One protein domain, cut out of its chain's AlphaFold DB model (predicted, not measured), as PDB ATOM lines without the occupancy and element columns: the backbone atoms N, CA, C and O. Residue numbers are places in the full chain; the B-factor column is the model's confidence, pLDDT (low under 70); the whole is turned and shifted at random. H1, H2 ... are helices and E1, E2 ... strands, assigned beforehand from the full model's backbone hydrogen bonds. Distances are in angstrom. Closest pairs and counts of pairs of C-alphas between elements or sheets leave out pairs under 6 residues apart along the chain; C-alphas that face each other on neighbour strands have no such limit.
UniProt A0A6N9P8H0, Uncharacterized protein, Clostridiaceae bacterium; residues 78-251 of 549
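Overview. This is residues 78 to 251 of the 549 residues of an uncharacterized protein of Clostridiaceae bacterium (UniProt A0A6N9P8H0). Two lobes stand end to end: the larger is built on a strongly twisted sheet of four strands, E4 to E7, with H2 packed on it and H3, H4 and H5 gathered toward the far end, and the smaller is a sheet of three strands, E1 to E3, with H1 over one face. A long link, residues 131 to 142, joins the lobes. The 174 printed residues hold five named helices and seven named strands in the order E1 E2 E3 H1 E4 E5 E6 E7 H2 H3 H4 H5, a mixed class. Both sheets, ordered E4 - E5 - E6 - E7 and E1 - E2 - E3, are antiparallel meanders, each strand the antiparallel neighbour of the one before. The whole is elongated, 63 by 33 by 30 A, and only just loose, close to compact, with a radius of gyration of the C-alphas of 19.2 A.

Along the chain. The larger sheet has E4, residues 143 to 150, 19.0 A long, E5, residues 156 to 161, 17.0 A, E6, residues 167 to 171, 14.0 A, and E7, residues 189 to 192. H2 is residues 196 to 202, H3 210 to 215, H4 221 to 232, 16.6 A long, and H5 234 to 237, ending with C-alpha 237 at (205.192, 205.224, 280.790). The smaller sheet has E1, residues 78 to 83, 16.6 A long, from C-alpha 78 at (219.730, 230.678, 255.914), E2, residues 94 to 101, 21.9 A, and E3, residues 107 to 116, 22.5 A, which bends by 71 degrees at residue 110. H1 is residues 118 to 130, 18.3 A.

Arrangement. E4 and E5 form a hairpin, with N 145 and O 159 at 3.0 A. N 160 and O 168 of E5 and E6 are 2.8 A apart, as are N 169 and O 189 of E6 and E7. H2 is on this sheet at a height of 7.2 A; the closest C-alphas of E4 and H2, Ser 147 and Ser 202, are 4.1 A apart. H4 touches H2 with residues 223 to 227 alone, the C-alphas of Met 197 and Phe 227 being closest at 6.5 A, at a steep tilt of 40 degrees, the same way. H4 only grazes the sheet, and H5 is on it but over none of its strands. H3 is close to H4 but not clearly touching, at 7.1 A between the C-alphas of Leu 214 and Met 221. In the smaller sheet N 80 and O 97 are 3.0 A apart, and N 96 and O 114 2.9 A. H1 is on one face of it, making two layers, at a height of 8.7 A, along E2 at 13 degrees on the local plane. In H1 to H4 every O i to N i+4 pair is within hydrogen-bond range; H5 is too short for one.

Size, cuts and confidence. The C-alphas farthest apart, Gln 104 and Ala 211, are 64.5 A apart. The printed part has no cut; its long links are H1 to E4 and E6 to E7. Residues 138 to 139 of the first pair with 181 to 182 of the second, antiparallel. In the last stretch, residues 239 to 240 pair with 149 to 150 of E4. The mean pLDDT of the printed part is 88.8, and no printed residue is under 70.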
ATOM      1  N   VAL A  78     219.073 231.566 256.870       88.88
ATOM      2  CA  VAL A  78     219.730 230.678 255.914       88.88
ATOM      3  C   VAL A  78     220.483 229.624 256.706       88.88
ATOM      4  O   VAL A  78     221.307 229.950 257.553       88.88
ATOM      5  N   TYR A  79     220.231 228.353 256.428       92.81
ATOM      6  CA  TYR A  79     220.906 227.254 257.115       92.81
ATOM      7  C   TYR A  79     222.054 226.727 256.266       92.81
ATOM      8  O   TYR A  79     221.917 226.580 255.046       92.81
ATOM      9  N   LYS A  80     223.180 226.425 256.908       93.81
ATOM     10  CA  LYS A  80     224.336 225.803 256.258       93.81
ATOM     11  C   LYS A  80     224.845 224.634 257.081       93.81
ATOM     12  O   LYS A  80     224.748 224.649 258.303       93.81
ATOM     13  N   MET A  81     225.382 223.642 256.377       95.00
ATOM     14  CA  MET A  81     226.158 222.557 256.961       95.00
ATOM     15  C   MET A  81     227.641 222.855 256.762       95.00
ATOM     16  O   MET A  81     228.052 223.225 255.659       95.00
ATOM     17  N   GLU A  82     228.422 222.691 257.820       94.12
ATOM     18  CA  GLU A  82     229.846 223.007 257.849       94.12
ATOM     19  C   GLU A  82     230.647 221.905 258.529       94.12
ATOM     20  O   GLU A  82     230.149 221.195 259.404       94.12
ATOM     21  N   ALA A  83     231.915 221.784 258.138       93.50
ATOM     22  CA  ALA A  83     232.824 220.835 258.754       93.50
ATOM     23  C   ALA A  83     233.169 221.281 260.174       93.50
ATOM     24  O   ALA A  83     233.556 222.427 260.387       93.50
ATOM     25  N   ASN A  84     233.085 220.359 261.133       91.88
ATOM     26  CA  ASN A  84     233.520 220.597 262.501       91.88
ATOM     27  C   ASN A  84     235.052 220.449 262.594       91.88
ATOM     28  O   ASN A  84     235.559 219.325 262.554       91.88
ATOM     29  N   PRO A  85     235.819 221.542 262.773       88.62
ATOM     30  CA  PRO A  85     237.277 221.461 262.869       88.62
ATOM     31  C   PRO A  85     237.757 220.813 264.175       88.62
ATOM     32  O   PRO A  85     238.937 220.500 264.303       88.62
ATOM     33  N   ARG A  86     236.863 220.629 265.154       87.12
ATOM     34  CA  ARG A  86     237.137 220.026 266.466       87.12
ATOM     35  C   ARG A  86     236.467 218.657 266.623       87.12
ATOM     36  O   ARG A  86     236.169 218.248 267.745       87.12
ATOM     37  N   THR A  87     236.184 217.989 265.504       87.56
ATOM     38  CA  THR A  87     235.597 216.647 265.507       87.56
ATOM     39  C   THR A  87     236.469 215.678 266.304       87.56
ATOM     40  O   THR A  87     237.698 215.713 266.216       87.56
ATOM     41  N   VAL A  88     235.828 214.829 267.105       84.69
ATOM     42  CA  VAL A  88     236.493 213.768 267.883       84.69
ATOM     43  C   VAL A  88     236.171 212.377 267.335       84.69
ATOM     44  O   VAL A  88     236.711 211.386 267.820       84.69
ATOM     45  N   GLY A  89     235.319 212.280 266.310       84.50
ATOM     46  CA  GLY A  89     234.998 211.018 265.660       84.50
ATOM     47  C   GLY A  89     233.997 211.147 264.515       84.50
ATOM     48  O   GLY A  89     233.643 212.229 264.066       84.50
ATOM     49  N   ALA A  90     233.507 210.010 264.019       81.88
ATOM     50  CA  ALA A  90     232.568 210.003 262.894       81.88
ATOM     51  C   ALA A  90     231.213 210.665 263.221       81.88
ATOM     52  O   ALA A  90     230.534 211.157 262.322       81.88
ATOM     53  N   ILE A  91     230.831 210.688 264.500       81.25
ATOM     54  CA  ILE A  91     229.511 211.124 264.967       81.25
ATOM     55  C   ILE A  91     229.339 212.648 265.060       81.25
ATOM     56  O   ILE A  91     228.215 213.096 265.236       81.25
ATOM     57  N   ASP A  92     230.408 213.438 264.915       87.69
ATOM     58  CA  ASP A  92     230.387 214.900 265.078       87.69
ATOM     59  C   ASP A  92     231.177 215.650 263.987       87.69
ATOM     60  O   ASP A  92     231.677 216.753 264.212       87.69
ATOM     61  N   GLN A  93     231.317 215.044 262.804       90.19
ATOM     62  CA  GLN A  93     232.121 215.564 261.689       90.19
ATOM     63  C   GLN A  93     231.594 216.874 261.101       90.19
ATOM     64  O   GLN A  93     232.363 217.638 260.515       90.19
ATOM     65  N   GLN A  94     230.285 217.101 261.185       94.19
ATOM     66  CA  GLN A  94     229.613 218.262 260.619       94.19
ATOM     67  C   GLN A  94     228.726 218.918 261.672       94.19
ATOM     68  O   GLN A  94     228.314 218.283 262.645       94.19
ATOM     69  N   PHE A  95     228.398 220.183 261.450       95.38
ATOM     70  CA  PHE A  95     227.361 220.871 262.200       95.38
ATOM     71  C   PHE A  95     226.474 221.699 261.281       95.38
ATOM     72  O   PHE A  95     226.873 222.087 260.184       95.38
ATOM     73  N   ILE A  96     225.253 221.961 261.739       96.25
ATOM     74  CA  ILE A  96     224.312 222.863 261.080       96.25
ATOM     75  C   ILE A  96     224.291 224.174 261.843       96.25
ATOM     76  O   ILE A  96     224.098 224.180 263.057       96.25
ATOM     77  N   GLN A  97     224.427 225.284 261.128       94.12
ATOM     78  CA  GLN A  97     224.352 226.621 261.699       94.12
ATOM     79  C   GLN A  97     223.295 227.465 260.992       94.12
ATOM     80  O   GLN A  97     223.137 227.416 259.767       94.12
ATOM     81  N   ALA A  98     222.566 228.240 261.791       92.25
ATOM     82  CA  ALA A  98     221.662 229.268 261.314       92.25
ATOM     83  C   ALA A  98     222.440 230.558 261.022       92.25
ATOM     84  O   ALA A  98     223.310 230.970 261.791       92.25
ATOM     85  N   TYR A  99     222.105 231.203 259.909       90.56
ATOM     86  CA  TYR A  99     222.659 232.482 259.490       90.56
ATOM     87  C   TYR A  99     221.556 233.510 259.307       90.56
ATOM     88  O   TYR A  99     220.560 233.245 258.637       90.56
ATOM     89  N   GLU A 100     221.773 234.710 259.824       88.25
ATOM     90  CA  GLU A 100     220.906 235.854 259.572       88.25
ATOM     91  C   GLU A 100     221.375 236.603 258.326       88.25
ATOM     92  O   GLU A 100     222.554 236.949 258.188       88.25
ATOM     93  N   ARG A 101     220.441 236.890 257.415       82.38
ATOM     94  CA  ARG A 101     220.701 237.795 256.297       82.38
ATOM     95  C   ARG A 101     220.627 239.237 256.801       82.38
ATOM     96  O   ARG A 101     219.578 239.704 257.234       82.38
ATOM     97  N   THR A 102     221.747 239.950 256.749       79.06
ATOM     98  CA  THR A 102     221.800 241.367 257.131       79.06
ATOM     99  C   THR A 102     221.081 242.237 256.095       79.06
ATOM    100  O   THR A 102     220.884 241.828 254.948       79.06
ATOM    101  N   ALA A 103     220.766 243.487 256.452       76.94
ATOM    102  CA  ALA A 103     220.207 244.476 255.521       76.94
ATOM    103  C   ALA A 103     221.092 244.728 254.278       76.94
ATOM    104  O   ALA A 103     220.615 245.220 253.261       76.94
ATOM    105  N   GLN A 104     222.378 244.371 254.348       77.81
ATOM    106  CA  GLN A 104     223.356 244.490 253.263       77.81
ATOM    107  C   GLN A 104     223.467 243.199 252.426       77.81
ATOM    108  O   GLN A 104     224.297 243.115 251.524       77.81
ATOM    109  N   GLY A 105     222.659 242.174 252.724       77.94
ATOM    110  CA  GLY A 105     222.637 240.890 252.018       77.94
ATOM    111  C   GLY A 105     223.749 239.912 252.411       77.94
ATOM    112  O   GLY A 105     223.821 238.828 251.834       77.94
ATOM    113  N   THR A 106     224.599 240.256 253.383       85.06
ATOM    114  CA  THR A 106     225.624 239.350 253.927       85.06
ATOM    115  C   THR A 106     225.011 238.361 254.918       85.06
ATOM    116  O   THR A 106     223.998 238.653 255.549       85.06
ATOM    117  N   LEU A 107     225.615 237.179 255.050       88.44
ATOM    118  CA  LEU A 107     225.176 236.157 256.001       88.44
ATOM    119  C   LEU A 107     226.025 236.239 257.267       88.44
ATOM    120  O   LEU A 107     227.229 235.989 257.219       88.44
ATOM    121  N   LYS A 108     225.392 236.582 258.387       88.12
ATOM    122  CA  LYS A 108     226.011 236.611 259.711       88.12
ATOM    123  C   LYS A 108     225.700 235.296 260.440       88.12
ATOM    124  O   LYS A 108     224.520 234.958 260.522       88.12
ATOM    125  N   PRO A 109     226.700 234.564 260.966       90.00
ATOM    126  CA  PRO A 109     226.435 233.395 261.800       90.00
ATOM    127  C   PRO A 109     225.620 233.788 263.042       90.00
ATOM    128  O   PRO A 109     225.944 234.782 263.697       90.00
ATOM    129  N   ASP A 110     224.572 233.022 263.340       88.38
ATOM    130  CA  ASP A 110     223.782 233.109 264.574       88.38
ATOM    131  C   ASP A 110     224.126 231.900 265.460       88.38
ATOM    132  O   ASP A 110     225.260 231.781 265.931       88.38
ATOM    133  N   ARG A 111     223.203 230.952 265.634       89.88
ATOM    134  CA  ARG A 111     223.379 229.787 266.509       89.88
ATOM    135  C   ARG A 111     223.706 228.507 265.745       89.88
ATOM    136  O   ARG A 111     223.201 228.279 264.641       89.88
ATOM    137  N   VAL A 112     224.507 227.645 266.364       93.25
ATOM    138  CA  VAL A 112     224.634 226.243 265.947       93.25
ATOM    139  C   VAL A 112     223.385 225.490 266.407       93.25
ATOM    140  O   VAL A 112     222.881 225.729 267.502       93.25
ATOM    141  N   LEU A 113     222.846 224.644 265.533       92.69
ATOM    142  CA  LEU A 113     221.602 223.912 265.768       92.69
ATOM    143  C   LEU A 113     221.846 222.444 266.107       92.69
ATOM    144  O   LEU A 113     221.099 221.887 266.900       92.69
ATOM    145  N   PHE A 114     222.839 221.800 265.486       94.62
ATOM    146  CA  PHE A 114     223.065 220.363 265.665       94.62
ATOM    147  C   PHE A 114     224.444 219.937 265.161       94.62
ATOM    148  O   PHE A 114     224.833 220.345 264.064       94.62
ATOM    149  N   PHE A 115     225.134 219.069 265.901       94.50
ATOM    150  CA  PHE A 115     226.329 218.350 265.449       94.50
ATOM    151  C   PHE A 115     225.992 216.910 265.048       94.50
ATOM    152  O   PHE A 115     225.135 216.266 265.642       94.50
ATOM    153  N   GLY A 116     226.658 216.365 264.032       93.50
ATOM    154  CA  GLY A 116     226.334 215.017 263.576       93.50
ATOM    155  C   GLY A 116     227.261 214.447 262.511       93.50
ATOM    156  O   GLY A 116     228.246 215.057 262.086       93.50
ATOM    157  N   THR A 117     226.893 213.255 262.039       93.00
ATOM    158  CA  THR A 117     227.430 212.687 260.799       93.00
ATOM    159  C   THR A 117     227.004 213.541 259.602       93.00
ATOM    160  O   THR A 117     225.969 214.214 259.641       93.00
ATOM    161  N   ALA A 118     227.757 213.471 258.501       91.50
ATOM    162  CA  ALA A 118     227.408 214.188 257.276       91.50
ATOM    163  C   ALA A 118     225.988 213.855 256.776       91.50
ATOM    164  O   ALA A 118     225.240 214.765 256.428       91.50
ATOM    165  N   ASP A 119     225.581 212.582 256.820       93.50
ATOM    166  CA  ASP A 119     224.253 212.152 256.365       93.50
ATOM    167  C   ASP A 119     223.125 212.692 257.254       93.50
ATOM    168  O   ASP A 119     222.117 213.195 256.746       93.50
ATOM    169  N   LYS A 120     223.297 212.643 258.586       92.31
ATOM    170  CA  LYS A 120     222.295 213.154 259.535       92.31
ATOM    171  C   LYS A 120     222.147 214.669 259.387       92.31
ATOM    172  O   LYS A 120     221.026 215.163 259.265       92.31
ATOM    173  N   CYS A 121     223.263 215.398 259.306       94.94
ATOM    174  CA  CYS A 121     223.244 216.843 259.100       94.94
ATOM    175  C   CYS A 121     222.651 217.232 257.735       94.94
ATOM    176  O   CYS A 121     221.844 218.157 257.663       94.94
ATOM    177  N   ALA A 122     222.971 216.511 256.657       95.12
ATOM    178  CA  ALA A 122     222.386 216.765 255.341       95.12
ATOM    179  C   ALA A 122     220.861 216.549 255.336       95.12
ATOM    180  O   ALA A 122     220.120 217.351 254.760       95.12
ATOM    181  N   GLY A 123     220.380 215.503 256.017       95.06
ATOM    182  CA  GLY A 123     218.951 215.236 256.190       95.06
ATOM    183  C   GLY A 123     218.226 216.360 256.931       95.06
ATOM    184  O   GLY A 123     217.218 216.870 256.442       95.06
ATOM    185  N   ILE A 124     218.764 216.796 258.074       94.88
ATOM    186  CA  ILE A 124     218.199 217.900 258.865       94.88
ATOM    187  C   ILE A 124     218.243 219.218 258.074       94.88
ATOM    188  O   ILE A 124     217.250 219.944 258.042       94.88
ATOM    189  N   LEU A 125     219.347 219.511 257.374       95.25
ATOM    190  CA  LEU A 125     219.483 220.714 256.550       95.25
ATOM    191  C   LEU A 125     218.411 220.775 255.455       95.25
ATOM    192  O   LEU A 125     217.798 221.821 255.257       95.25
ATOM    193  N   LYS A 126     218.149 219.655 254.770       95.06
ATOM    194  CA  LYS A 126     217.100 219.577 253.746       95.06
ATOM    195  C   LYS A 126     215.722 219.896 254.331       95.06
ATOM    196  O   LYS A 126     214.960 220.648 253.726       95.06
ATOM    197  N   LYS A 127     215.418 219.361 255.517       93.38
ATOM    198  CA  LYS A 127     214.153 219.629 256.212       93.38
ATOM    199  C   LYS A 127     214.023 221.094 256.624       93.38
ATOM    200  O   LYS A 127     212.983 221.693 256.365       93.38
ATOM    201  N   LEU A 128     215.091 221.697 257.151       91.00
ATOM    202  CA  LEU A 128     215.150 223.129 257.470       91.00
ATOM    203  C   LEU A 128     214.935 224.012 256.231       91.00
ATOM    204  O   LEU A 128     214.153 224.956 256.270       91.00
ATOM    205  N   GLN A 129     215.577 223.682 255.108       89.25
ATOM    206  CA  GLN A 129     215.422 224.412 253.843       89.25
ATOM    207  C   GLN A 129     214.015 224.282 253.247       89.25
ATOM    208  O   GLN A 129     213.536 225.208 252.599       89.25
ATOM    209  N   SER A 130     213.350 223.145 253.463       88.12
ATOM    210  CA  SER A 130     211.959 222.934 253.043       88.12
ATOM    211  C   SER A 130     210.919 223.548 253.989       88.12
ATOM    212  O   SER A 130     209.743 223.602 253.638       88.12
ATOM    213  N   GLY A 131     211.334 223.992 255.181       83.75
ATOM    214  CA  GLY A 131     210.447 224.480 256.239       83.75
ATOM    215  C   GLY A 131     209.746 223.388 257.058       83.75
ATOM    216  O   GLY A 131     208.915 223.722 257.899       83.75
ATOM    217  N   GLU A 132     210.067 222.104 256.840       86.31
ATOM    218  CA  GLU A 132     209.589 220.983 257.671       86.31
ATOM    219  C   GLU A 132     210.142 221.074 259.101       86.31
ATOM    220  O   GLU A 132     209.439 220.734 260.047       86.31
ATOM    221  N   LEU A 133     211.376 221.567 259.254       88.19
ATOM    222  CA  LEU A 133     211.967 221.908 260.548       88.19
ATOM    223  C   LEU A 133     212.122 223.417 260.688       88.19
ATOM    224  O   LEU A 133     212.417 224.122 259.720       88.19
ATOM    225  N   LYS A 134     211.985 223.891 261.921       85.62
ATOM    226  CA  LYS A 134     212.174 225.280 262.326       85.62
ATOM    227  C   LYS A 134     213.282 225.382 263.378       85.62
ATOM    228  O   LYS A 134     213.585 224.394 264.043       85.62
ATOM    229  N   PRO A 135     213.872 226.573 263.583       80.56
ATOM    230  CA  PRO A 135     214.851 226.788 264.648       80.56
ATOM    231  C   PRO A 135     214.330 226.392 266.037       80.56
ATOM    232  O   PRO A 135     215.088 225.847 266.830       80.56
ATOM    233  N   ASP A 136     213.038 226.595 266.297       81.06
ATOM    234  CA  ASP A 136     212.387 226.273 267.577       81.06
ATOM    235  C   ASP A 136     212.208 224.762 267.814       81.06
ATOM    236  O   ASP A 136     211.810 224.342 268.900       81.06
ATOM    237  N   ASP A 137     212.495 223.925 266.813       88.12
ATOM    238  CA  ASP A 137     212.541 222.473 266.983       88.12
ATOM    239  C   ASP A 137     213.870 222.005 267.591       88.12
ATOM    240  O   ASP A 137     214.029 220.815 267.843       88.12
ATOM    241  N   PHE A 138     214.821 222.909 267.846       90.62
ATOM    242  CA  PHE A 138     216.090 222.603 268.501       90.62
ATOM    243  C   PHE A 138     216.098 223.161 269.924       90.62
ATOM    244  O   PHE A 138     215.911 224.356 270.146       90.62
ATOM    245  N   PHE A 139     216.354 222.285 270.887       90.94
ATOM    246  CA  PHE A 139     216.496 222.606 272.300       90.94
ATOM    247  C   PHE A 139     217.974 222.541 272.697       90.94
ATOM    248  O   PHE A 139     218.691 221.646 272.256       90.94
ATOM    249  N   GLN A 140     218.441 223.483 273.513       91.00
ATOM    250  CA  GLN A 140     219.826 223.521 273.988       91.00
ATOM    251  C   GLN A 140     219.858 223.246 275.496       91.00
ATOM    252  O   GLN A 140     219.656 224.180 276.273       91.00
ATOM    253  N   PRO A 141     220.064 221.989 275.927       90.50
ATOM    254  CA  PRO A 141     220.214 221.681 277.344       90.50
ATOM    255  C   PRO A 141     221.524 222.257 277.898       90.50
ATOM    256  O   PRO A 141     222.560 222.202 277.234       90.50
ATOM    257  N   GLY A 142     221.485 222.756 279.135       88.62
ATOM    258  CA  GLY A 142     222.679 223.180 279.870       88.62
ATOM    259  C   GLY A 142     223.475 221.990 280.409       88.62
ATOM    260  O   GLY A 142     224.699 221.958 280.294       88.62
ATOM    261  N   THR A 143     222.774 220.977 280.927       92.88
ATOM    262  CA  THR A 143     223.374 219.728 281.426       92.88
ATOM    263  C   THR A 143     222.622 218.529 280.862       92.88
ATOM    264  O   THR A 143     221.405 218.586 280.714       92.88
ATOM    265  N   ALA A 144     223.336 217.444 280.558       94.75
ATOM    266  CA  ALA A 144     222.763 216.182 280.100       94.75
ATOM    267  C   ALA A 144     223.417 214.999 280.825       94.75
ATOM    268  O   ALA A 144     224.640 214.978 280.988       94.75
ATOM    269  N   ARG A 145     222.621 214.011 281.242       94.62
ATOM    270  CA  ARG A 145     223.103 212.749 281.824       94.62
ATOM    271  C   ARG A 145     222.257 211.575 281.350       94.62
ATOM    272  O   ARG A 145     221.075 211.719 281.044       94.62
ATOM    273  N   ILE A 146     222.881 210.402 281.322       93.94
ATOM    274  CA  ILE A 146     222.211 209.138 281.021       93.94
ATOM    275  C   ILE A 146     221.129 208.895 282.070       93.94
ATOM    276  O   ILE A 146     221.431 208.891 283.259       93.94
ATOM    277  N   SER A 147     219.886 208.688 281.636       94.19
ATOM    278  CA  SER A 147     218.809 208.336 282.559       94.19
ATOM    279  C   SER A 147     218.740 206.832 282.823       94.19
ATOM    280  O   SER A 147     219.324 206.015 282.103       94.19
ATOM    281  N   HIS A 148     217.934 206.475 283.816       91.25
ATOM    282  CA  HIS A 148     217.594 205.098 284.170       91.25
ATOM    283  C   HIS A 148     216.465 204.481 283.326       91.25
ATOM    284  O   HIS A 148     215.977 203.399 283.660       91.25
ATOM    285  N   TYR A 149     216.042 205.138 282.241       94.62
ATOM    286  CA  TYR A 149     214.817 204.800 281.513       94.62
ATOM    287  C   TYR A 149     215.027 204.602 280.005       94.62
ATOM    288  O   TYR A 149     215.918 205.186 279.379       94.62
ATOM    289  N   LYS A 150     214.162 203.777 279.407       94.81
ATOM    290  CA  LYS A 150     214.012 203.600 277.957       94.81
ATOM    291  C   LYS A 150     212.545 203.683 277.556       94.81
ATOM    292  O   LYS A 150     211.641 203.374 278.328       94.81
ATOM    293  N   THR A 151     212.280 204.093 276.328       91.62
ATOM    294  CA  THR A 151     210.936 204.041 275.748       91.62
ATOM    295  C   THR A 151     210.544 202.601 275.408       91.62
ATOM    296  O   THR A 151     211.394 201.726 275.264       91.62
ATOM    297  N   LYS A 152     209.243 202.340 275.227       87.69
ATOM    298  CA  LYS A 152     208.720 200.995 274.900       87.69
ATOM    299  C   LYS A 152     209.223 200.431 273.564       87.69
ATOM    300  O   LYS A 152     209.197 199.222 273.365       87.69
ATOM    301  N   ASP A 153     209.646 201.293 272.641       88.06
ATOM    302  CA  ASP A 153     210.307 200.920 271.381       88.06
ATOM    303  C   ASP A 153     211.825 200.685 271.546       88.06
ATOM    304  O   ASP A 153     212.515 200.425 270.563       88.06
ATOM    305  N   GLY A 154     212.342 200.743 272.777       89.81
ATOM    306  CA  GLY A 154     213.721 200.414 273.137       89.81
ATOM    307  C   GLY A 154     214.713 201.572 273.034       89.81
ATOM    308  O   GLY A 154     215.914 201.346 273.201       89.81
ATOM    309  N   ALA A 155     214.258 202.796 272.761       92.38
ATOM    310  CA  ALA A 155     215.152 203.944 272.680       92.38
ATOM    311  C   ALA A 155     215.579 204.416 274.069       92.38
ATOM    312  O   ALA A 155     214.781 204.501 275.001       92.38
ATOM    313  N   GLU A 156     216.861 204.730 274.205       95.31
ATOM    314  CA  GLU A 156     217.422 205.195 275.468       95.31
ATOM    315  C   GLU A 156     217.033 206.643 275.738       95.31
ATOM    316  O   GLU A 156     216.956 207.449 274.808       95.31
ATOM    317  N   LEU A 157     216.804 206.970 277.008       95.88
ATOM    318  CA  LEU A 157     216.482 208.323 277.433       95.88
ATOM    319  C   LEU A 157     217.666 208.960 278.161       95.88
ATOM    320  O   LEU A 157     218.364 208.314 278.951       95.88
ATOM    321  N   ASP A 158     217.845 210.249 277.923       96.06
ATOM    322  CA  ASP A 158     218.723 211.126 278.684       96.06
ATOM    323  C   ASP A 158     217.876 212.122 279.468       96.06
ATOM    324  O   ASP A 158     216.809 212.555 279.020       96.06
ATOM    325  N   ALA A 159     218.358 212.468 280.656       96.56
ATOM    326  CA  ALA A 159     217.832 213.568 281.439       96.56
ATOM    327  C   ALA A 159     218.600 214.843 281.096       96.56
ATOM    328  O   ALA A 159     219.806 214.805 280.828       96.56
ATOM    329  N   PHE A 160     217.913 215.974 281.157       96.31
ATOM    330  CA  PHE A 160     218.460 217.280 280.837       96.31
ATOM    331  C   PHE A 160     218.068 218.310 281.888       96.31
ATOM    332  O   PHE A 160     216.947 218.283 282.387       96.31
ATOM    333  N   VAL A 161     218.961 219.263 282.148       95.56
ATOM    334  CA  VAL A 161     218.607 220.540 282.778       95.56
ATOM    335  C   VAL A 161     218.590 221.597 281.682       95.56
ATOM    336  O   VAL A 161     219.584 221.770 280.966       95.56
ATOM    337  N   GLY A 162     217.441 222.240 281.495       89.94
ATOM    338  CA  GLY A 162     217.257 223.303 280.515       89.94
ATOM    339  C   GLY A 162     217.938 224.613 280.920       89.94
ATOM    340  O   GLY A 162     218.398 224.755 282.048       89.94
ATOM    341  N   PRO A 163     218.003 225.598 280.011       84.44
ATOM    342  CA  PRO A 163     218.525 226.934 280.316       84.44
ATOM    343  C   PRO A 163     217.613 227.740 281.259       84.44
ATOM    344  O   PRO A 163     217.948 228.855 281.639       84.44
ATOM    345  N   ASP A 164     216.436 227.201 281.569       83.62
ATOM    346  CA  ASP A 164     215.435 227.708 282.501       83.62
ATOM    347  C   ASP A 164     215.488 227.015 283.873       83.62
ATOM    348  O   ASP A 164     214.545 227.153 284.645       83.62
ATOM    349  N   ASP A 165     216.558 226.260 284.149       86.75
ATOM    350  CA  ASP A 165     216.777 225.483 285.376       86.75
ATOM    351  C   ASP A 165     215.707 224.410 285.648       86.75
ATOM    352  O   ASP A 165     215.539 223.947 286.772       86.75
ATOM    353  N   LYS A 166     215.008 223.956 284.600       88.88
ATOM    354  CA  LYS A 166     214.000 222.890 284.682       88.88
ATOM    355  C   LYS A 166     214.539 221.547 284.217       88.88
ATOM    356  O   LYS A 166     215.429 221.476 283.365       88.88
ATOM    357  N   VAL A 167     213.953 220.471 284.730       91.50
ATOM    358  CA  VAL A 167     214.329 219.094 284.401       91.50
ATOM    359  C   VAL A 167     213.478 218.568 283.253       91.50
ATOM    360  O   VAL A 167     212.247 218.625 283.283       91.50
ATOM    361  N   TYR A 168     214.143 217.999 282.254       95.06
ATOM    362  CA  TYR A 168     213.528 217.385 281.085       95.06
ATOM    363  C   TYR A 168     214.063 215.971 280.863       95.06
ATOM    364  O   TYR A 168     215.148 215.615 281.317       95.06
ATOM    365  N   MET A 169     213.323 215.172 280.104       94.69
ATOM    366  CA  MET A 169     213.738 213.855 279.644       94.69
ATOM    367  C   MET A 169     213.445 213.704 278.159       94.69
ATOM    368  O   MET A 169     212.378 214.081 277.683       94.69
ATOM    369  N   GLY A 170     214.402 213.176 277.406       94.94
ATOM    370  CA  GLY A 170     214.286 213.062 275.958       94.94
ATOM    371  C   GLY A 170     215.079 211.889 275.413       94.94
ATOM    372  O   GLY A 170     215.912 211.304 276.103       94.94
ATOM    373  N   ARG A 171     214.816 211.529 274.160       95.06
ATOM    374  CA  ARG A 171     215.489 210.408 273.512       95.06
ATOM    375  C   ARG A 171     216.954 210.731 273.238       95.06
ATOM    376  O   ARG A 171     217.282 211.752 272.639       95.06
ATOM    377  N   ARG A 172     217.847 209.822 273.617       93.94
ATOM    378  CA  ARG A 172     219.295 209.961 273.416       93.94
ATOM    379  C   ARG A 172     219.673 210.102 271.944       93.94
ATOM    380  O   ARG A 172     220.599 210.830 271.614       93.94
ATOM    381  N   ASP A 173     218.948 209.451 271.034       92.38
ATOM    382  CA  ASP A 173     219.190 209.543 269.586       92.38
ATOM    383  C   ASP A 173     218.857 210.926 268.989       92.38
ATOM    384  O   ASP A 173     219.277 211.242 267.862       92.38
ATOM    385  N   HIS A 174     218.160 211.775 269.748       94.06
ATOM    386  CA  HIS A 174     217.861 213.165 269.411       94.06
ATOM    387  C   HIS A 174     218.879 214.152 269.987       94.06
ATOM    388  O   HIS A 174     218.933 215.288 269.517       94.06
ATOM    389  N   TYR A 175     219.706 213.724 270.942       94.19
ATOM    390  CA  TYR A 175     220.782 214.522 271.517       94.19
ATOM    391  C   TYR A 175     222.090 214.316 270.745       94.19
ATOM    392  O   TYR A 175     222.482 213.191 270.437       94.19
ATOM    393  N   ASP A 176     222.783 215.401 270.409       91.94
ATOM    394  CA  ASP A 176     224.047 215.345 269.664       91.94
ATOM    395  C   ASP A 176     225.294 215.154 270.543       91.94
ATOM    396  O   ASP A 176     226.410 215.093 270.022       91.94
ATOM    397  N   ASN A 177     225.126 215.078 271.869       89.50
ATOM    398  CA  ASN A 177     226.220 215.056 272.845       89.50
ATOM    399  C   ASN A 177     227.172 216.272 272.747       89.50
ATOM    400  O   ASN A 177     228.338 216.222 273.142       89.50
ATOM    401  N   ARG A 178     226.678 217.377 272.179       89.12
ATOM    402  CA  ARG A 178     227.357 218.670 272.009       89.12
ATOM    403  C   ARG A 178     226.472 219.839 272.465       89.12
ATOM    404  O   ARG A 178     226.777 220.985 272.140       89.12
ATOM    405  N   GLY A 179     225.416 219.562 273.235       89.69
ATOM    406  CA  GLY A 179     224.523 220.579 273.796       89.69
ATOM    407  C   GLY A 179     223.322 220.932 272.919       89.69
ATOM    408  O   GLY A 179     222.727 221.984 273.133       89.69
ATOM    409  N   HIS A 180     222.945 220.086 271.953       93.12
ATOM    410  CA  HIS A 180     221.760 220.310 271.123       93.12
ATOM    411  C   HIS A 180     220.889 219.059 271.029       93.12
ATOM    412  O   HIS A 180     221.357 217.948 270.783       93.12
ATOM    413  N   TYR A 181     219.592 219.264 271.193       94.50
ATOM    414  CA  TYR A 181     218.564 218.243 271.138       94.50
ATOM    415  C   TYR A 181     217.562 218.588 270.034       94.50
ATOM    416  O   TYR A 181     216.987 219.677 270.022       94.50
ATOM    417  N   LEU A 182     217.325 217.661 269.107       95.12
ATOM    418  CA  LEU A 182     216.321 217.815 268.054       95.12
ATOM    419  C   LEU A 182     214.944 217.362 268.560       95.12
ATOM    420  O   LEU A 182     214.643 216.175 268.602       95.12
ATOM    421  N   ASN A 183     214.075 218.314 268.883       93.75
ATOM    422  CA  ASN A 183     212.712 218.092 269.360       93.75
ATOM    423  C   ASN A 183     211.649 218.277 268.257       93.75
ATOM    424  O   ASN A 183     210.617 218.932 268.449       93.75
ATOM    425  N   ALA A 184     211.912 217.726 267.072       87.94
ATOM    426  CA  ALA A 184     211.006 217.819 265.926       87.94
ATOM    427  C   ALA A 184     209.687 217.065 266.149       87.94
ATOM    428  O   ALA A 184     208.624 217.516 265.730       87.94
ATOM    429  N   ASP A 185     209.757 215.922 266.827       85.00
ATOM    430  CA  ASP A 185     208.622 215.048 267.124       85.00
ATOM    431  C   ASP A 185     207.921 215.389 268.445       85.00
ATOM    432  O   ASP A 185     206.963 214.716 268.818       85.00
ATOM    433  N   LYS A 186     208.390 216.433 269.143       84.19
ATOM    434  CA  LYS A 186     207.882 216.863 270.455       84.19
ATOM    435  C   LYS A 186     207.990 215.774 271.531       84.19
ATOM    436  O   LYS A 186     207.193 215.750 272.461       84.19
ATOM    437  N   SER A 187     208.990 214.896 271.418       85.56
ATOM    438  CA  SER A 187     209.281 213.847 272.406       85.56
ATOM    439  C   SER A 187     209.987 214.340 273.669       85.56
ATOM    440  O   SER A 187     210.012 213.608 274.655       85.56
ATOM    441  N   LEU A 188     210.581 215.541 273.658       91.81
ATOM    442  CA  LEU A 188     211.199 216.111 274.854       91.81
ATOM    443  C   LEU A 188     210.117 216.420 275.891       91.81
ATOM    444  O   LEU A 188     209.236 217.250 275.664       91.81
ATOM    445  N   LEU A 189     210.220 215.762 277.032       89.12
ATOM    446  CA  LEU A 189     209.251 215.797 278.105       89.12
ATOM    447  C   LEU A 189     209.773 216.665 279.247       89.12
ATOM    448  O   LEU A 189     210.875 216.446 279.736       89.12
ATOM    449  N   TYR A 190     208.969 217.619 279.698       90.19
ATOM    450  CA  TYR A 190     209.206 218.317 280.960       90.19
ATOM    451  C   TYR A 190     208.861 217.396 282.140       90.19
ATOM    452  O   TYR A 190     207.811 216.750 282.123       90.19
ATOM    453  N   LEU A 191     209.738 217.340 283.145       83.69
ATOM    454  CA  LEU A 191     209.562 216.515 284.341       83.69
ATOM    455  C   LEU A 191     209.258 217.344 285.587       83.69
ATOM    456  O   LEU A 191     208.276 217.051 286.263       83.69
ATOM    457  N   SER A 192     210.089 218.337 285.906       88.25
ATOM    458  CA  SER A 192     209.994 219.064 287.175       88.25
ATOM    459  C   SER A 192     210.717 220.416 287.133       88.25
ATOM    460  O   SER A 192     211.648 220.606 286.346       88.25
ATOM    461  N   ASP A 193     210.284 221.340 287.993       86.25
ATOM    462  CA  ASP A 193     210.963 222.601 288.313       86.25
ATOM    463  C   ASP A 193     212.050 222.402 289.393       86.25
ATOM    464  O   ASP A 193     212.893 223.270 289.595       86.25
ATOM    465  N   ASN A 194     212.047 221.254 290.076       86.06
ATOM    466  CA  ASN A 194     213.010 220.868 291.094       86.06
ATOM    467  C   ASN A 194     214.211 220.157 290.453       86.06
ATOM    468  O   ASN A 194     214.115 219.031 289.950       86.06
ATOM    469  N   THR A 195     215.374 220.805 290.491       89.25
ATOM    470  CA  THR A 195     216.606 220.276 289.894       89.25
ATOM    471  C   THR A 195     217.126 219.020 290.591       89.25
ATOM    472  O   THR A 195     217.825 218.246 289.943       89.25
ATOM    473  N   VAL A 196     216.724 218.726 291.835       91.62
ATOM    474  CA  VAL A 196     217.053 217.460 292.522       91.62
ATOM    475  C   VAL A 196     216.538 216.254 291.732       91.62
ATOM    476  O   VAL A 196     217.207 215.219 291.650       91.62
ATOM    477  N   MET A 197     215.400 216.396 291.041       94.25
ATOM    478  CA  MET A 197     214.834 215.317 290.229       94.25
ATOM    479  C   MET A 197     215.773 214.888 289.104       94.25
ATOM    480  O   MET A 197     215.760 213.718 288.721       94.25
ATOM    481  N   PHE A 198     216.629 215.790 288.608       94.69
ATOM    482  CA  PHE A 198     217.664 215.455 287.634       94.69
ATOM    483  C   PHE A 198     218.626 214.396 288.178       94.69
ATOM    484  O   PHE A 198     218.926 213.425 287.476       94.69
ATOM    485  N   ASP A 199     219.069 214.534 289.429       91.88
ATOM    486  CA  ASP A 199     219.942 213.557 290.075       91.88
ATOM    487  C   ASP A 199     219.209 212.240 290.334       91.88
ATOM    488  O   ASP A 199     219.793 211.173 290.183       91.88
ATOM    489  N   PHE A 200     217.910 212.260 290.615       92.31
ATOM    490  CA  PHE A 200     217.194 211.016 290.899       92.31
ATOM    491  C   PHE A 200     216.910 210.204 289.629       92.31
ATOM    492  O   PHE A 200     216.969 208.971 289.638       92.31
ATOM    493  N   VAL A 201     216.651 210.871 288.500       93.31
ATOM    494  CA  VAL A 201     216.382 210.184 287.226       93.31
ATOM    495  C   VAL A 201     217.646 209.793 286.450       93.31
ATOM    496  O   VAL A 201     217.550 208.969 285.537       93.31
ATOM    497  N   SER A 202     218.809 210.375 286.777       90.62
ATOM    498  CA  SER A 202     220.066 210.198 286.019       90.62
ATOM    499  C   SER A 202     221.334 209.960 286.850       90.62
ATOM    500  O   SER A 202     222.400 209.684 286.299       90.62
ATOM    501  N   GLY A 203     221.249 210.096 288.170       78.38
ATOM    502  CA  GLY A 203     222.376 210.010 289.092       78.38
ATOM    503  C   GLY A 203     222.824 208.583 289.383       78.38
ATOM    504  O   GLY A 203     222.174 207.594 289.040       78.38
ATOM    505  N   SER A 204     223.991 208.497 290.017       72.56
ATOM    506  CA  SER A 204     224.544 207.236 290.517       72.56
ATOM    507  C   SER A 204     223.879 206.851 291.837       72.56
ATOM    508  O   SER A 204     223.334 207.701 292.531       72.56
ATOM    509  N   SER A 205     223.954 205.572 292.201       84.06
ATOM    510  CA  SER A 205     223.532 205.107 293.521       84.06
ATOM    511  C   SER A 205     224.247 205.861 294.649       84.06
ATOM    512  O   SER A 205     225.435 206.174 294.543       84.06
ATOM    513  N   TYR A 206     223.536 206.093 295.747       87.50
ATOM    514  CA  TYR A 206     224.064 206.699 296.961       87.50
ATOM    515  C   TYR A 206     224.668 205.635 297.878       87.50
ATOM    516  O   TYR A 206     224.133 204.534 298.019       87.50
ATOM    517  N   ALA A 207     225.791 205.967 298.519       88.81
ATOM    518  CA  ALA A 207     226.430 205.092 299.504       88.81
ATOM    519  C   ALA A 207     225.665 205.048 300.840       88.81
ATOM    520  O   ALA A 207     225.734 204.043 301.538       88.81
ATOM    521  N   ALA A 208     224.944 206.123 301.166       86.88
ATOM    522  CA  ALA A 208     224.113 206.255 302.358       86.88
ATOM    523  C   ALA A 208     222.652 205.868 302.078       86.88
ATOM    524  O   ALA A 208     222.198 205.857 300.928       86.88
ATOM    525  N   THR A 209     221.921 205.549 303.142       86.62
ATOM    526  CA  THR A 209     220.490 205.235 303.118       86.62
ATOM    527  C   THR A 209     219.639 206.491 302.893       86.62
ATOM    528  O   THR A 209     220.077 207.618 303.129       86.62
ATOM    529  N   GLN A 210     218.377 206.304 302.485       85.44
ATOM    530  CA  GLN A 210     217.418 207.408 302.350       85.44
ATOM    531  C   GLN A 210     217.243 208.202 303.658       85.44
ATOM    532  O   GLN A 210     217.137 209.426 303.605       85.44
ATOM    533  N   ALA A 211     217.234 207.523 304.812       78.88
ATOM    534  CA  ALA A 211     217.051 208.145 306.125       78.88
ATOM    535  C   ALA A 211     218.260 208.994 306.547       78.88
ATOM    536  O   ALA A 211     218.085 210.097 307.056       78.88
ATOM    537  N   GLU A 212     219.480 208.518 306.289       81.00
ATOM    538  CA  GLU A 212     220.701 209.275 306.587       81.00
ATOM    539  C   GLU A 212     220.791 210.550 305.743       81.00
ATOM    540  O   GLU A 212     221.145 211.601 306.266       81.00
ATOM    541  N   LEU A 213     220.431 210.483 304.458       84.94
ATOM    542  CA  LEU A 213     220.452 211.653 303.571       84.94
ATOM    543  C   LEU A 213     219.366 212.680 303.925       84.94
ATOM    544  O   LEU A 213     219.613 213.876 303.778       84.94
ATOM    545  N   LEU A 214     218.210 212.234 304.436       80.56
ATOM    546  CA  LEU A 214     217.196 213.122 305.020       80.56
ATOM    547  C   LEU A 214     217.722 213.798 306.291       80.56
ATOM    548  O   LEU A 214     217.650 215.015 306.413       80.56
ATOM    549  N   ALA A 215     218.291 213.023 307.220       74.44
ATOM    550  CA  ALA A 215     218.815 213.542 308.485       74.44
ATOM    551  C   ALA A 215     219.981 214.528 308.288       74.44
ATOM    552  O   ALA A 215     220.159 215.448 309.076       74.44
ATOM    553  N   GLN A 216     220.761 214.358 307.218       83.12
ATOM    554  CA  GLN A 216     221.855 215.259 306.842       83.12
ATOM    555  C   GLN A 216     221.386 216.489 306.045       83.12
ATOM    556  O   GLN A 216     222.223 217.291 305.635       83.12
ATOM    557  N   GLY A 217     220.085 216.621 305.762       83.06
ATOM    558  CA  GLY A 217     219.535 217.711 304.950       83.06
ATOM    559  C   GLY A 217     219.988 217.689 303.484       83.06
ATOM    560  O   GLY A 217     219.889 218.703 302.799       83.06
ATOM    561  N   CYS A 218     220.504 216.556 302.991       82.69
ATOM    562  CA  CYS A 218     220.897 216.413 301.586       82.69
ATOM    563  C   CYS A 218     219.675 216.379 300.663       82.69
ATOM    564  O   CYS A 218     219.751 216.867 299.539       82.69
ATOM    565  N   PHE A 219     218.573 215.802 301.150       87.25
ATOM    566  CA  PHE A 219     217.263 215.785 300.505       87.25
ATOM    567  C   PHE A 219     216.177 216.052 301.545       87.25
ATOM    568  O   PHE A 219     216.379 215.819 302.737       87.25
ATOM    569  N   THR A 220     215.019 216.504 301.086       82.19
ATOM    570  CA  THR A 220     213.819 216.704 301.901       82.19
ATOM    571  C   THR A 220     212.820 215.565 301.700       82.19
ATOM    572  O   THR A 220     212.904 214.781 300.749       82.19
ATOM    573  N   MET A 221     211.828 215.468 302.590       76.06
ATOM    574  CA  MET A 221     210.738 214.505 302.406       76.06
ATOM    575  C   MET A 221     209.879 214.845 301.173       76.06
ATOM    576  O   MET A 221     209.339 213.943 300.533       76.06
ATOM    577  N   GLU A 222     209.801 216.128 300.803       79.25
ATOM    578  CA  GLU A 222     209.130 216.595 299.587       79.25
ATOM    579  C   GLU A 222     209.856 216.120 298.326       79.25
ATOM    580  O   GLU A 222     209.196 215.634 297.410       79.25
ATOM    581  N   ASP A 223     211.195 216.135 298.306       85.12
ATOM    582  CA  ASP A 223     211.981 215.597 297.185       85.12
ATOM    583  C   ASP A 223     211.683 214.107 296.957       85.12
ATOM    584  O   ASP A 223     211.486 213.651 295.827       85.12
ATOM    585  N   TYR A 224     211.617 213.320 298.037       84.62
ATOM    586  CA  TYR A 224     211.290 211.895 297.947       84.62
ATOM    587  C   TYR A 224     209.845 211.671 297.490       84.62
ATOM    588  O   TYR A 224     209.600 210.813 296.637       84.62
ATOM    589  N   ALA A 225     208.895 212.448 298.012       78.31
ATOM    590  CA  ALA A 225     207.497 212.371 297.607       78.31
ATOM    591  C   ALA A 225     207.304 212.757 296.130       78.31
ATOM    592  O   ALA A 225     206.560 212.092 295.406       78.31
ATOM    593  N   GLU A 226     207.996 213.797 295.661       83.69
ATOM    594  CA  GLU A 226     207.955 214.244 294.271       83.69
ATOM    595  C   GLU A 226     208.519 213.174 293.331       83.69
ATOM    596  O   GLU A 226     207.888 212.832 292.327       83.69
ATOM    597  N   PHE A 227     209.665 212.580 293.671       89.88
ATOM    598  CA  PHE A 227     210.220 211.507 292.857       89.88
ATOM    599  C   PHE A 227     209.316 210.276 292.815       89.88
ATOM    600  O   PHE A 227     209.159 209.672 291.749       89.88
ATOM    601  N   ASP A 228     208.679 209.915 293.932       85.44
ATOM    602  CA  ASP A 228     207.696 208.835 293.930       85.44
ATOM    603  C   ASP A 228     206.506 209.166 293.020       85.44
ATOM    604  O   ASP A 228     206.122 208.336 292.192       85.44
ATOM    605  N   ALA A 229     205.999 210.402 293.070       77.62
ATOM    606  CA  ALA A 229     204.940 210.879 292.183       77.62
ATOM    607  C   ALA A 229     205.346 210.811 290.698       77.62
ATOM    608  O   ALA A 229     204.550 210.385 289.855       77.62
ATOM    609  N   LEU A 230     206.591 211.164 290.359       84.50
ATOM    610  CA  LEU A 230     207.128 211.001 289.006       84.50
ATOM    611  C   LEU A 230     207.207 209.522 288.612       84.50
ATOM    612  O   LEU A 230     206.791 209.173 287.505       84.50
ATOM    613  N   ARG A 231     207.687 208.655 289.512       86.81
ATOM    614  CA  ARG A 231     207.844 207.207 289.305       86.81
ATOM    615  C   ARG A 231     206.512 206.514 289.029       86.81
ATOM    616  O   ARG A 231     206.436 205.715 288.097       86.81
ATOM    617  N   VAL A 232     205.470 206.819 289.804       79.31
ATOM    618  CA  VAL A 232     204.124 206.243 289.616       79.31
ATOM    619  C   VAL A 232     203.326 206.946 288.514       79.31
ATOM    620  O   VAL A 232     202.393 206.364 287.964       79.31
ATOM    621  N   GLY A 233     203.685 208.189 288.193       81.12
ATOM    622  CA  GLY A 233     203.041 209.016 287.183       81.12
ATOM    623  C   GLY A 233     203.764 208.972 285.842       81.12
ATOM    624  O   GLY A 233     203.651 208.018 285.074       81.12
ATOM    625  N   VAL A 234     204.465 210.059 285.520       81.88
ATOM    626  CA  VAL A 234     204.986 210.295 284.168       81.88
ATOM    627  C   VAL A 234     206.087 209.311 283.761       81.88
ATOM    628  O   VAL A 234     206.172 208.952 282.589       81.88
ATOM    629  N   LEU A 235     206.906 208.829 284.698       88.31
ATOM    630  CA  LEU A 235     207.985 207.879 284.414       88.31
ATOM    631  C   LEU A 235     207.465 206.447 284.242       88.31
ATOM    632  O   LEU A 235     208.103 205.659 283.547       88.31
ATOM    633  N   ALA A 236     206.273 206.126 284.761       86.31
ATOM    634  CA  ALA A 236     205.641 204.814 284.595       86.31
ATOM    635  C   ALA A 236     205.325 204.469 283.125       86.31
ATOM    636  O   ALA A 236     205.052 203.315 282.788       86.31
ATOM    637  N   GLN A 237     205.350 205.460 282.225       87.88
ATOM    638  CA  GLN A 237     205.192 205.224 280.790       87.88
ATOM    639  C   GLN A 237     206.445 204.621 280.128       87.88
ATOM    640  O   GLN A 237     206.349 204.114 279.004       87.88
ATOM    641  N   PHE A 238     207.593 204.674 280.807       93.25
ATOM    642  CA  PHE A 238     208.888 204.196 280.336       93.25
ATOM    643  C   PHE A 238     209.279 202.872 281.004       93.25
ATOM    644  O   PHE A 238     208.799 202.516 282.076       93.25
ATOM    645  N   GLU A 239     210.165 202.127 280.350       93.12
ATOM    646  CA  GLU A 239     210.796 200.942 280.917       93.12
ATOM    647  C   GLU A 239     212.009 201.364 281.748       93.12
ATOM    648  O   GLU A 239     212.917 202.033 281.248       93.12
ATOM    649  N   GLN A 240     212.031 200.973 283.018       90.12
ATOM    650  CA  GLN A 240     213.164 201.222 283.898       90.12
ATOM    651  C   GLN A 240     214.265 200.187 283.634       90.12
ATOM    652  O   GLN A 240     214.056 198.987 283.800       90.12
ATOM    653  N   VAL A 241     215.445 200.657 283.228       88.50
ATOM    654  CA  VAL A 241     216.606 199.817 282.879       88.50
ATOM    655  C   VAL A 241     217.757 199.922 283.876       88.50
ATOM    656  O   VAL A 241     218.658 199.088 283.861       88.50
ATOM    657  N   GLY A 242     217.722 200.934 284.742       83.38
ATOM    658  CA  GLY A 242     218.608 201.109 285.889       83.38
ATOM    659  C   GLY A 242     217.790 201.492 287.119       83.38
ATOM    660  O   GLY A 242     216.698 202.042 286.996       83.38
ATOM    661  N   GLN A 243     218.279 201.180 288.314       84.31
ATOM    662  CA  GLN A 243     217.583 201.531 289.549       84.31
ATOM    663  C   GLN A 243     218.434 202.480 290.381       84.31
ATOM    664  O   GLN A 243     219.630 202.252 290.561       84.31
ATOM    665  N   LEU A 244     217.804 203.540 290.888       89.06
ATOM    666  CA  LEU A 244     218.408 204.396 291.896       89.06
ATOM    667  C   LEU A 244     218.468 203.612 293.208       89.06
ATOM    668  O   LEU A 244     217.435 203.133 293.685       89.06
ATOM    669  N   LEU A 245     219.677 203.459 293.750       90.44
ATOM    670  CA  LEU A 245     219.913 202.715 294.986       90.44
ATOM    671  C   LEU A 245     220.443 203.646 296.077       90.44
ATOM    672  O   LEU A 245     221.217 204.553 295.779       90.44
ATOM    673  N   PHE A 246     220.084 203.363 297.323       88.88
ATOM    674  CA  PHE A 246     220.513 204.025 298.548       88.88
ATOM    675  C   PHE A 246     221.104 202.970 299.478       88.88
ATOM    676  O   PHE A 246     220.396 202.069 299.922       88.88
ATOM    677  N   ALA A 247     222.415 203.022 299.709       90.00
ATOM    678  CA  ALA A 247     223.166 201.971 300.402       90.00
ATOM    679  C   ALA A 247     222.931 200.559 299.816       90.00
ATOM    680  O   ALA A 247     222.950 199.559 300.528       90.00
ATOM    681  N   GLY A 248     222.715 200.476 298.498       86.75
ATOM    682  CA  GLY A 248     222.435 199.223 297.787       86.75
ATOM    683  C   GLY A 248     220.958 198.816 297.744       86.75
ATOM    684  O   GLY A 248     220.618 197.936 296.957       86.75
ATOM    685  N   GLU A 249     220.085 199.488 298.494       86.44
ATOM    686  CA  GLU A 249     218.643 199.233 298.491       86.44
ATOM    687  C   GLU A 249     217.921 200.121 297.471       86.44
ATOM    688  O   GLU A 249     218.303 201.276 297.282       86.44
ATOM    689  N   PRO A 250     216.883 199.624 296.783       87.38
ATOM    690  CA  PRO A 250     216.123 200.431 295.843       87.38
ATOM    691  C   PRO A 250     215.398 201.578 296.543       87.38
ATOM    692  O   PRO A 250     214.960 201.431 297.682       87.38
ATOM    693  N   PHE A 251     215.203 202.688 295.824       87.44
ATOM    694  CA  PHE A 251     214.316 203.750 296.294       87.44
ATOM    695  C   PHE A 251     212.966 203.166 296.732       87.44
ATOM    696  O   PHE A 251     212.264 202.529 295.939       87.44
TER     697      PHE A 251